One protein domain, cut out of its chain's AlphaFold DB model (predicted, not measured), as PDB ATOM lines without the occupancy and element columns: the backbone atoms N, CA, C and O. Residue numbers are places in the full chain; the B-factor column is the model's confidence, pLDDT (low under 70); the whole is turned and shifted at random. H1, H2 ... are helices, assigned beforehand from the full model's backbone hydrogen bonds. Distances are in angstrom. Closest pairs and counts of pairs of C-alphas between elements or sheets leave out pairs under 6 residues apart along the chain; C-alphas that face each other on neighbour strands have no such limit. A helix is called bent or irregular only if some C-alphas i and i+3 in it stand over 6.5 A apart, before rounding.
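What this domain is: This is residues 177 to 240 of the 249 residues of an uncharacterized protein of uncultured marine thaumarchaeote KM3_43_G12 (UniProt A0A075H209). The longer helix H2 and the shorter H1 lie side by side as a long helical hairpin, running opposite ways and joined by a tight turn at one end of the rod. At the other end, residues 232 to 237 of H2 stick out free. The printed part has 64 residues, with two named helices in the order H1, H2 and no named strand; the class is all helix. The whole is loose, with a radius of gyration of the C-alphas of 14.9 A, and spans 51 by 23 by 13 A.

How they stand to each other: H2, residues 210 to 239, touches H1, residues 183 to 204, with 19 pairs of C-alphas within 8 A. Their closest C-alphas, those of Thr 195 and Leu 220, are 6.1 A apart. Their centres are 10.9 A apart. The two lines stand at a shallow tilt of 26 degrees, and the helices run opposite ways, a helical hairpin. In H1 every O i to N i+4 pair is within hydrogen-bond range; in H2, 24 of 26 are.

Where its parts are: H2 has 30 residues and measures 43.2 A from C-alpha 210 at (-42.808, 54.656, 29.999) to C-alpha 239 at (-57.815, 14.317, 26.633). It has a kink of 32 degrees near residue 233. It is neither bent nor irregular, but only just: C-alphas 233 and 236 are 6.4 A apart. H1 has 22 residues and measures 31.8 A, beginning with C-alpha 183 at (-47.277, 25.541, 14.788).

The domain as a whole: The two C-alphas farthest apart, those of Glu 207 and Ala 240, are 51.1 A apart. The link from H1 to H2 is tight, with 5 residues, and residues 204 to 209 stand free. The printed part has no cut. The mean pLDDT of the printed part is 88.3; residues 178 to 181 and 239 to 240 are under 70.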
ATOM      1  N   GLU A 177     -41.993  14.134  18.114       73.62
ATOM      2  CA  GLU A 177     -40.747  14.904  18.263       73.62
ATOM      3  C   GLU A 177     -40.997  16.365  18.651       73.62
ATOM      4  O   GLU A 177     -40.250  16.931  19.441       73.62
ATOM      5  N   PHE A 178     -42.089  16.952  18.159       67.50
ATOM      6  CA  PHE A 178     -42.488  18.327  18.464       67.50
ATOM      7  C   PHE A 178     -43.547  18.385  19.577       67.50
ATOM      8  O   PHE A 178     -44.376  19.293  19.615       67.50
ATOM      9  N   GLY A 179     -43.593  17.364  20.443       64.81
ATOM     10  CA  GLY A 179     -44.568  17.253  21.534       64.81
ATOM     11  C   GLY A 179     -46.018  17.164  21.053       64.81
ATOM     12  O   GLY A 179     -46.950  17.413  21.815       64.81
ATOM     13  N   GLY A 180     -46.228  16.876  19.762       66.50
ATOM     14  CA  GLY A 180     -47.532  16.995  19.126       66.50
ATOM     15  C   GLY A 180     -48.122  18.407  19.216       66.50
ATOM     16  O   GLY A 180     -49.340  18.531  19.121       66.50
ATOM     17  N   GLY A 181     -47.324  19.458  19.421       69.62
ATOM     18  CA  GLY A 181     -47.794  20.844  19.434       69.62
ATOM     19  C   GLY A 181     -48.314  21.288  18.065       69.62
ATOM     20  O   GLY A 181     -48.056  20.652  17.040       69.62
ATOM     21  N   THR A 182     -49.113  22.353  18.017       77.19
ATOM     22  CA  THR A 182     -49.406  23.011  16.729       77.19
ATOM     23  C   THR A 182     -48.370  24.088  16.438       77.19
ATOM     24  O   THR A 182     -47.817  24.681  17.356       77.19
ATOM     25  N   SER A 183     -48.149  24.414  15.161       82.19
ATOM     26  CA  SER A 183     -47.277  25.541  14.788       82.19
ATOM     27  C   SER A 183     -47.746  26.874  15.386       82.19
ATOM     28  O   SER A 183     -46.952  27.784  15.587       82.19
ATOM     29  N   TYR A 184     -49.046  26.989  15.675       84.50
ATOM     30  CA  TYR A 184     -49.616  28.148  16.356       84.50
ATOM     31  C   TYR A 184     -49.160  28.237  17.818       84.50
ATOM     32  O   TYR A 184     -48.797  29.306  18.291       84.50
ATOM     33  N   GLU A 185     -49.152  27.109  18.522       82.75
ATOM     34  CA  GLU A 185     -48.731  27.017  19.918       82.75
ATOM     35  C   GLU A 185     -47.248  27.325  20.104       82.75
ATOM     36  O   GLU A 185     -46.911  28.138  20.963       82.75
ATOM     37  N   SER A 186     -46.383  26.742  19.269       84.25
ATOM     38  CA  SER A 186     -44.951  27.050  19.302       84.25
ATOM     39  C   SER A 186     -44.698  28.524  18.980       84.25
ATOM     40  O   SER A 186     -43.972  29.190  19.705       84.25
ATOM     41  N   GLY A 187     -45.384  29.074  17.969       89.81
ATOM     42  CA  GLY A 187     -45.250  30.490  17.616       89.81
ATOM     43  C   GLY A 187     -45.714  31.442  18.724       89.81
ATOM     44  O   GLY A 187     -45.074  32.462  18.965       89.81
ATOM     45  N   LEU A 188     -46.796  31.113  19.439       91.06
ATOM     46  CA  LEU A 188     -47.224  31.891  20.607       91.06
ATOM     47  C   LEU A 188     -46.208  31.825  21.751       91.06
ATOM     48  O   LEU A 188     -45.987  32.836  22.414       91.06
ATOM     49  N   GLN A 189     -45.599  30.661  21.993       89.62
ATOM     50  CA  GLN A 189     -44.552  30.516  23.007       89.62
ATOM     51  C   GLN A 189     -43.314  31.343  22.661       89.62
ATOM     52  O   GLN A 189     -42.808  32.051  23.531       89.62
ATOM     53  N   ASP A 190     -42.873  31.313  21.403       93.44
ATOM     54  CA  ASP A 190     -41.736  32.109  20.936       93.44
ATOM     55  C   ASP A 190     -42.002  33.608  21.151       93.44
ATOM     56  O   ASP A 190     -41.214  34.297  21.802       93.44
ATOM     57  N   LEU A 191     -43.176  34.094  20.729       96.00
ATOM     58  CA  LEU A 191     -43.597  35.485  20.937       96.00
ATOM     59  C   LEU A 191     -43.688  35.861  22.421       96.00
ATOM     60  O   LEU A 191     -43.323  36.974  22.804       96.00
ATOM     61  N   LEU A 192     -44.161  34.956  23.281       95.25
ATOM     62  CA  LEU A 192     -44.196  35.174  24.730       95.25
ATOM     63  C   LEU A 192     -42.792  35.338  25.316       95.25
ATOM     64  O   LEU A 192     -42.569  36.220  26.146       95.25
ATOM     65  N   VAL A 193     -41.845  34.501  24.895       96.44
ATOM     66  CA  VAL A 193     -40.450  34.590  25.341       96.44
ATOM     67  C   VAL A 193     -39.817  35.891  24.850       96.44
ATOM     68  O   VAL A 193     -39.192  36.604  25.636       96.44
ATOM     69  N   GLU A 194     -40.018  36.245  23.582       97.00
ATOM     70  CA  GLU A 194     -39.490  37.477  22.994       97.00
ATOM     71  C   GLU A 194     -40.044  38.733  23.673       97.00
ATOM     72  O   GLU A 194     -39.284  39.635  24.036       97.00
ATOM     73  N   THR A 195     -41.358  38.793  23.901       97.19
ATOM     74  CA  THR A 195     -42.005  39.938  24.563       97.19
ATOM     75  C   THR A 195     -41.600  40.065  26.028       97.19
ATOM     76  O   THR A 195     -41.362  41.183  26.489       97.19
ATOM     77  N   LYS A 196     -41.423  38.947  26.748       97.06
ATOM     78  CA  LYS A 196     -40.851  38.937  28.108       97.06
ATOM     79  C   LYS A 196     -39.439  39.508  28.127       97.06
ATOM     80  O   LYS A 196     -39.163  40.422  28.900       97.06
ATOM     81  N   GLN A 197     -38.573  39.056  27.222       97.56
ATOM     82  CA  GLN A 197     -37.218  39.598  27.108       97.56
ATOM     83  C   GLN A 197     -37.219  41.084  26.736       97.56
ATOM     84  O   GLN A 197     -36.413  41.850  27.263       97.56
ATOM     85  N   LYS A 198     -38.110  41.515  25.835       96.69
ATOM     86  CA  LYS A 198     -38.246  42.929  25.468       96.69
ATOM     87  C   LYS A 198     -38.655  43.769  26.679       96.69
ATOM     88  O   LYS A 198     -38.048  44.810  26.917       96.69
ATOM     89  N   LEU A 199     -39.630  43.301  27.456       96.62
ATOM     90  CA  LEU A 199     -40.060  43.957  28.689       96.62
ATOM     91  C   LEU A 199     -38.897  44.080  29.684       96.62
ATOM     92  O   LEU A 199     -38.661  45.159  30.214       96.62
ATOM     93  N   GLU A 200     -38.156  42.997  29.920       96.69
ATOM     94  CA  GLU A 200     -37.007  43.002  30.833       96.69
ATOM     95  C   GLU A 200     -35.927  43.996  30.396       96.69
ATOM     96  O   GLU A 200     -35.399  44.727  31.230       96.69
ATOM     97  N   ARG A 201     -35.622  44.074  29.095       96.44
ATOM     98  CA  ARG A 201     -34.680  45.069  28.554       96.44
ATOM     99  C   ARG A 201     -35.159  46.494  28.836       96.44
ATOM    100  O   ARG A 201     -34.417  47.262  29.432       96.44
ATOM    101  N   LEU A 202     -36.420  46.800  28.519       96.19
ATOM    102  CA  LEU A 202     -36.999  48.126  28.760       96.19
ATOM    103  C   LEU A 202     -37.051  48.499  30.249       96.19
ATOM    104  O   LEU A 202     -36.937  49.669  30.586       96.19
ATOM    105  N   LEU A 203     -37.223  47.527  31.148       94.31
ATOM    106  CA  LEU A 203     -37.207  47.775  32.594       94.31
ATOM    107  C   LEU A 203     -35.796  48.010  33.149       94.31
ATOM    108  O   LEU A 203     -35.655  48.677  34.172       94.31
ATOM    109  N   ASN A 204     -34.770  47.459  32.497       96.25
ATOM    110  CA  ASN A 204     -33.372  47.656  32.877       96.25
ATOM    111  C   ASN A 204     -32.783  48.961  32.315       96.25
ATOM    112  O   ASN A 204     -31.788  49.452  32.852       96.25
ATOM    113  N   ASP A 205     -33.391  49.529  31.273       94.69
ATOM    114  CA  ASP A 205     -32.944  50.765  30.635       94.69
ATOM    115  C   ASP A 205     -33.538  52.008  31.338       94.69
ATOM    116  O   ASP A 205     -34.749  52.233  31.293       94.69
ATOM    117  N   PRO A 206     -32.717  52.877  31.963       87.00
ATOM    118  CA  PRO A 206     -33.208  54.029  32.729       87.00
ATOM    119  C   PRO A 206     -33.782  55.163  31.860       87.00
ATOM    120  O   PRO A 206     -34.461  56.044  32.383       87.00
ATOM    121  N   GLU A 207     -33.515  55.152  30.551       92.25
ATOM    122  CA  GLU A 207     -34.046  56.117  29.574       92.25
ATOM    123  C   GLU A 207     -35.236  55.560  28.772       92.25
ATOM    124  O   GLU A 207     -35.698  56.192  27.821       92.25
ATOM    125  N   ALA A 208     -35.740  54.372  29.125       90.38
ATOM    126  CA  ALA A 208     -36.835  53.746  28.399       90.38
ATOM    127  C   ALA A 208     -38.125  54.579  28.457       90.38
ATOM    128  O   ALA A 208     -38.487  55.163  29.483       90.38
ATOM    129  N   ASN A 209     -38.862  54.593  27.344       94.88
ATOM    130  CA  ASN A 209     -40.138  55.293  27.261       94.88
ATOM    131  C   ASN A 209     -41.191  54.582  28.139       94.88
ATOM    132  O   ASN A 209     -41.517  53.420  27.871       94.88
ATOM    133  N   PRO A 210     -41.802  55.265  29.128       93.06
ATOM    134  CA  PRO A 210     -42.808  54.656  29.999       93.06
ATOM    135  C   PRO A 210     -44.033  54.143  29.233       93.06
ATOM    136  O   PRO A 210     -44.618  53.131  29.616       93.06
ATOM    137  N   GLN A 211     -44.405  54.788  28.123       94.75
ATOM    138  CA  GLN A 211     -45.519  54.327  27.293       94.75
ATOM    139  C   GLN A 211     -45.206  53.003  26.596       94.75
ATOM    140  O   GLN A 211     -46.085  52.155  26.466       94.75
ATOM    141  N   GLU A 212     -43.957  52.796  26.170       94.50
ATOM    142  CA  GLU A 212     -43.551  51.541  25.535       94.50
ATOM    143  C   GLU A 212     -43.530  50.390  26.548       94.50
ATOM    144  O   GLU A 212     -43.935  49.271  26.223       94.50
ATOM    145  N   ILE A 213     -43.142  50.665  27.795       95.44
ATOM    146  CA  ILE A 213     -43.215  49.688  28.890       95.44
ATOM    147  C   ILE A 213     -44.668  49.270  29.136       95.44
ATOM    148  O   ILE A 213     -44.969  48.080  29.203       95.44
ATOM    149  N   GLU A 214     -45.597  50.222  29.236       96.31
ATOM    150  CA  GLU A 214     -47.016  49.897  29.420       96.31
ATOM    151  C   GLU A 214     -47.591  49.141  28.215       96.31
ATOM    152  O   GLU A 214     -48.276  48.129  28.381       96.31
ATOM    153  N   LEU A 215     -47.248  49.553  26.992       97.38
ATOM    154  CA  LEU A 215     -47.694  48.869  25.780       97.38
ATOM    155  C   LEU A 215     -47.201  47.416  25.744       97.38
ATOM    156  O   LEU A 215     -48.011  46.503  25.576       97.38
ATOM    157  N   THR A 216     -45.913  47.185  25.997       96.69
ATOM    158  CA  THR A 216     -45.327  45.833  26.034       96.69
ATOM    159  C   THR A 216     -45.899  44.978  27.166       96.69
ATOM    160  O   THR A 216     -46.155  43.791  26.961       96.69
ATOM    161  N   ARG A 217     -46.226  45.557  28.333       96.50
ATOM    162  CA  ARG A 217     -46.982  44.853  29.390       96.50
ATOM    163  C   ARG A 217     -48.362  44.413  28.920       96.50
ATOM    164  O   ARG A 217     -48.784  43.294  29.214       96.50
ATOM    165  N   THR A 218     -49.095  45.286  28.229       97.50
ATOM    166  CA  THR A 218     -50.428  44.929  27.720       97.50
ATOM    167  C   THR A 218     -50.357  43.877  26.619       97.50
ATOM    168  O   THR A 218     -51.221  43.004  26.563       97.50
ATOM    169  N   GLU A 219     -49.332  43.929  25.771       97.25
ATOM    170  CA  GLU A 219     -49.069  42.934  24.734       97.25
ATOM    171  C   GLU A 219     -48.775  41.561  25.342       97.25
ATOM    172  O   GLU A 219     -49.437  40.588  24.985       97.25
ATOM    173  N   LEU A 220     -47.883  41.501  26.334       97.00
ATOM    174  CA  LEU A 220     -47.571  40.276  27.067       97.00
ATOM    175  C   LEU A 220     -48.838  39.669  27.682       97.00
ATOM    176  O   LEU A 220     -49.121  38.496  27.455       97.00
ATOM    177  N   LYS A 221     -49.661  40.472  28.371       96.88
ATOM    178  CA  LYS A 221     -50.942  39.997  28.928       96.88
ATOM    179  C   LYS A 221     -51.859  39.419  27.850       96.88
ATOM    180  O   LYS A 221     -52.466  38.375  28.057       96.88
ATOM    181  N   LYS A 222     -51.980  40.085  26.697       96.62
ATOM    182  CA  LYS A 222     -52.800  39.591  25.577       96.62
ATOM    183  C   LYS A 222     -52.284  38.250  25.060       96.62
ATOM    184  O   LYS A 222     -53.093  37.360  24.819       96.62
ATOM    185  N   LEU A 223     -50.970  38.102  24.904       96.19
ATOM    186  CA  LEU A 223     -50.361  36.848  24.465       96.19
ATOM    187  C   LEU A 223     -50.586  35.720  25.478       96.19
ATOM    188  O   LEU A 223     -50.928  34.614  25.069       96.19
ATOM    189  N   GLU A 224     -50.477  36.000  26.779       94.44
ATOM    190  CA  GLU A 224     -50.760  35.016  27.833       94.44
ATOM    191  C   GLU A 224     -52.225  34.567  27.785       94.44
ATOM    192  O   GLU A 224     -52.494  33.368  27.743       94.44
ATOM    193  N   TYR A 225     -53.171  35.501  27.645       94.38
ATOM    194  CA  TYR A 225     -54.586  35.156  27.478       94.38
ATOM    195  C   TYR A 225     -54.856  34.305  26.234       94.38
ATOM    196  O   TYR A 225     -55.659  33.372  26.289       94.38
ATOM    197  N   LEU A 226     -54.216  34.614  25.102       92.94
ATOM    198  CA  LEU A 226     -54.367  33.822  23.878       92.94
ATOM    199  C   LEU A 226     -53.808  32.411  24.057       92.94
ATOM    200  O   LEU A 226     -54.454  31.441  23.653       92.94
ATOM    201  N   PHE A 227     -52.642  32.294  24.688       89.94
ATOM    202  CA  PHE A 227     -52.005  31.014  24.960       89.94
ATOM    203  C   PHE A 227     -52.857  30.144  25.893       89.94
ATOM    204  O   PHE A 227     -53.114  28.978  25.578       89.94
ATOM    205  N   GLU A 228     -53.364  30.715  26.986       88.94
ATOM    206  CA  GLU A 228     -54.249  30.029  27.931       88.94
ATOM    207  C   GLU A 228     -55.574  29.617  27.287       88.94
ATOM    208  O   GLU A 228     -56.004  28.471  27.436       88.94
ATOM    209  N   ASN A 229     -56.215  30.518  26.535       89.94
ATOM    210  CA  ASN A 229     -57.466  30.224  25.835       89.94
ATOM    211  C   ASN A 229     -57.282  29.068  24.848       89.94
ATOM    212  O   ASN A 229     -58.064  28.113  24.846       89.94
ATOM    213  N   TYR A 230     -56.205  29.120  24.059       86.44
ATOM    214  CA  TYR A 230     -55.868  28.066  23.117       86.44
ATOM    215  C   TYR A 230     -55.638  26.731  23.825       86.44
ATOM    216  O   TYR A 230     -56.222  25.720  23.434       86.44
ATOM    217  N   HIS A 231     -54.847  26.717  24.901       81.25
ATOM    218  CA  HIS A 231     -54.626  25.516  25.704       81.25
ATOM    219  C   HIS A 231     -55.930  24.949  26.259       81.25
ATOM    220  O   HIS A 231     -56.186  23.751  26.139       81.25
ATOM    221  N   MET A 232     -56.787  25.807  26.808       83.62
ATOM    222  CA  MET A 232     -58.070  25.412  27.377       83.62
ATOM    223  C   MET A 232     -58.994  24.796  26.321       83.62
ATOM    224  O   MET A 232     -59.571  23.733  26.560       83.62
ATOM    225  N   GLY A 233     -59.080  25.403  25.134       81.56
ATOM    226  CA  GLY A 233     -59.838  24.860  24.005       81.56
ATOM    227  C   GLY A 233     -59.255  23.547  23.478       81.56
ATOM    228  O   GLY A 233     -59.991  22.613  23.157       81.56
ATOM    229  N   MET A 234     -57.925  23.435  23.447       76.75
ATOM    230  CA  MET A 234     -57.236  22.247  22.946       76.75
ATOM    231  C   MET A 234     -57.227  21.075  23.926       76.75
ATOM    232  O   MET A 234     -57.144  19.926  23.492       76.75
ATOM    233  N   ASN A 235     -57.385  21.316  25.226       73.81
ATOM    234  CA  ASN A 235     -57.393  20.267  26.246       73.81
ATOM    235  C   ASN A 235     -58.486  19.214  26.027       73.81
ATOM    236  O   ASN A 235     -58.261  18.036  26.310       73.81
ATOM    237  N   VAL A 236     -59.631  19.593  25.455       71.88
ATOM    238  CA  VAL A 236     -60.693  18.644  25.074       71.88
ATOM    239  C   VAL A 236     -60.204  17.670  23.995       71.88
ATOM    240  O   VAL A 236     -60.469  16.472  24.067       71.88
ATOM    241  N   PHE A 237     -59.427  18.154  23.023       70.19
ATOM    242  CA  PHE A 237     -58.862  17.331  21.951       70.19
ATOM    243  C   PHE A 237     -57.648  16.511  22.403       70.19
ATOM    244  O   PHE A 237     -57.403  15.431  21.869       70.19
ATOM    245  N   ARG A 238     -56.899  16.995  23.399       71.88
ATOM    246  CA  ARG A 238     -55.772  16.266  24.002       71.88
ATOM    247  C   ARG A 238     -56.265  15.101  24.872       71.88
ATOM    248  O   ARG A 238     -55.813  13.975  24.738       71.88
ATOM    249  N   THR A 239     -57.284  15.330  25.698       67.25
ATOM    250  CA  THR A 239     -57.815  14.317  26.633       67.25
ATOM    251  C   THR A 239     -58.745  13.268  26.016       67.25
ATOM    252  O   THR A 239     -59.055  12.271  26.674       67.25
ATOM    253  N   ALA A 240     -59.198  13.453  24.774       65.38
ATOM    254  CA  ALA A 240     -60.024  12.470  24.079       65.38
ATOM    255  C   ALA A 240     -59.253  11.160  23.811       65.38
ATOM    256  O   ALA A 240     -58.038  11.152  23.626       65.38
TER     257      ALA A 240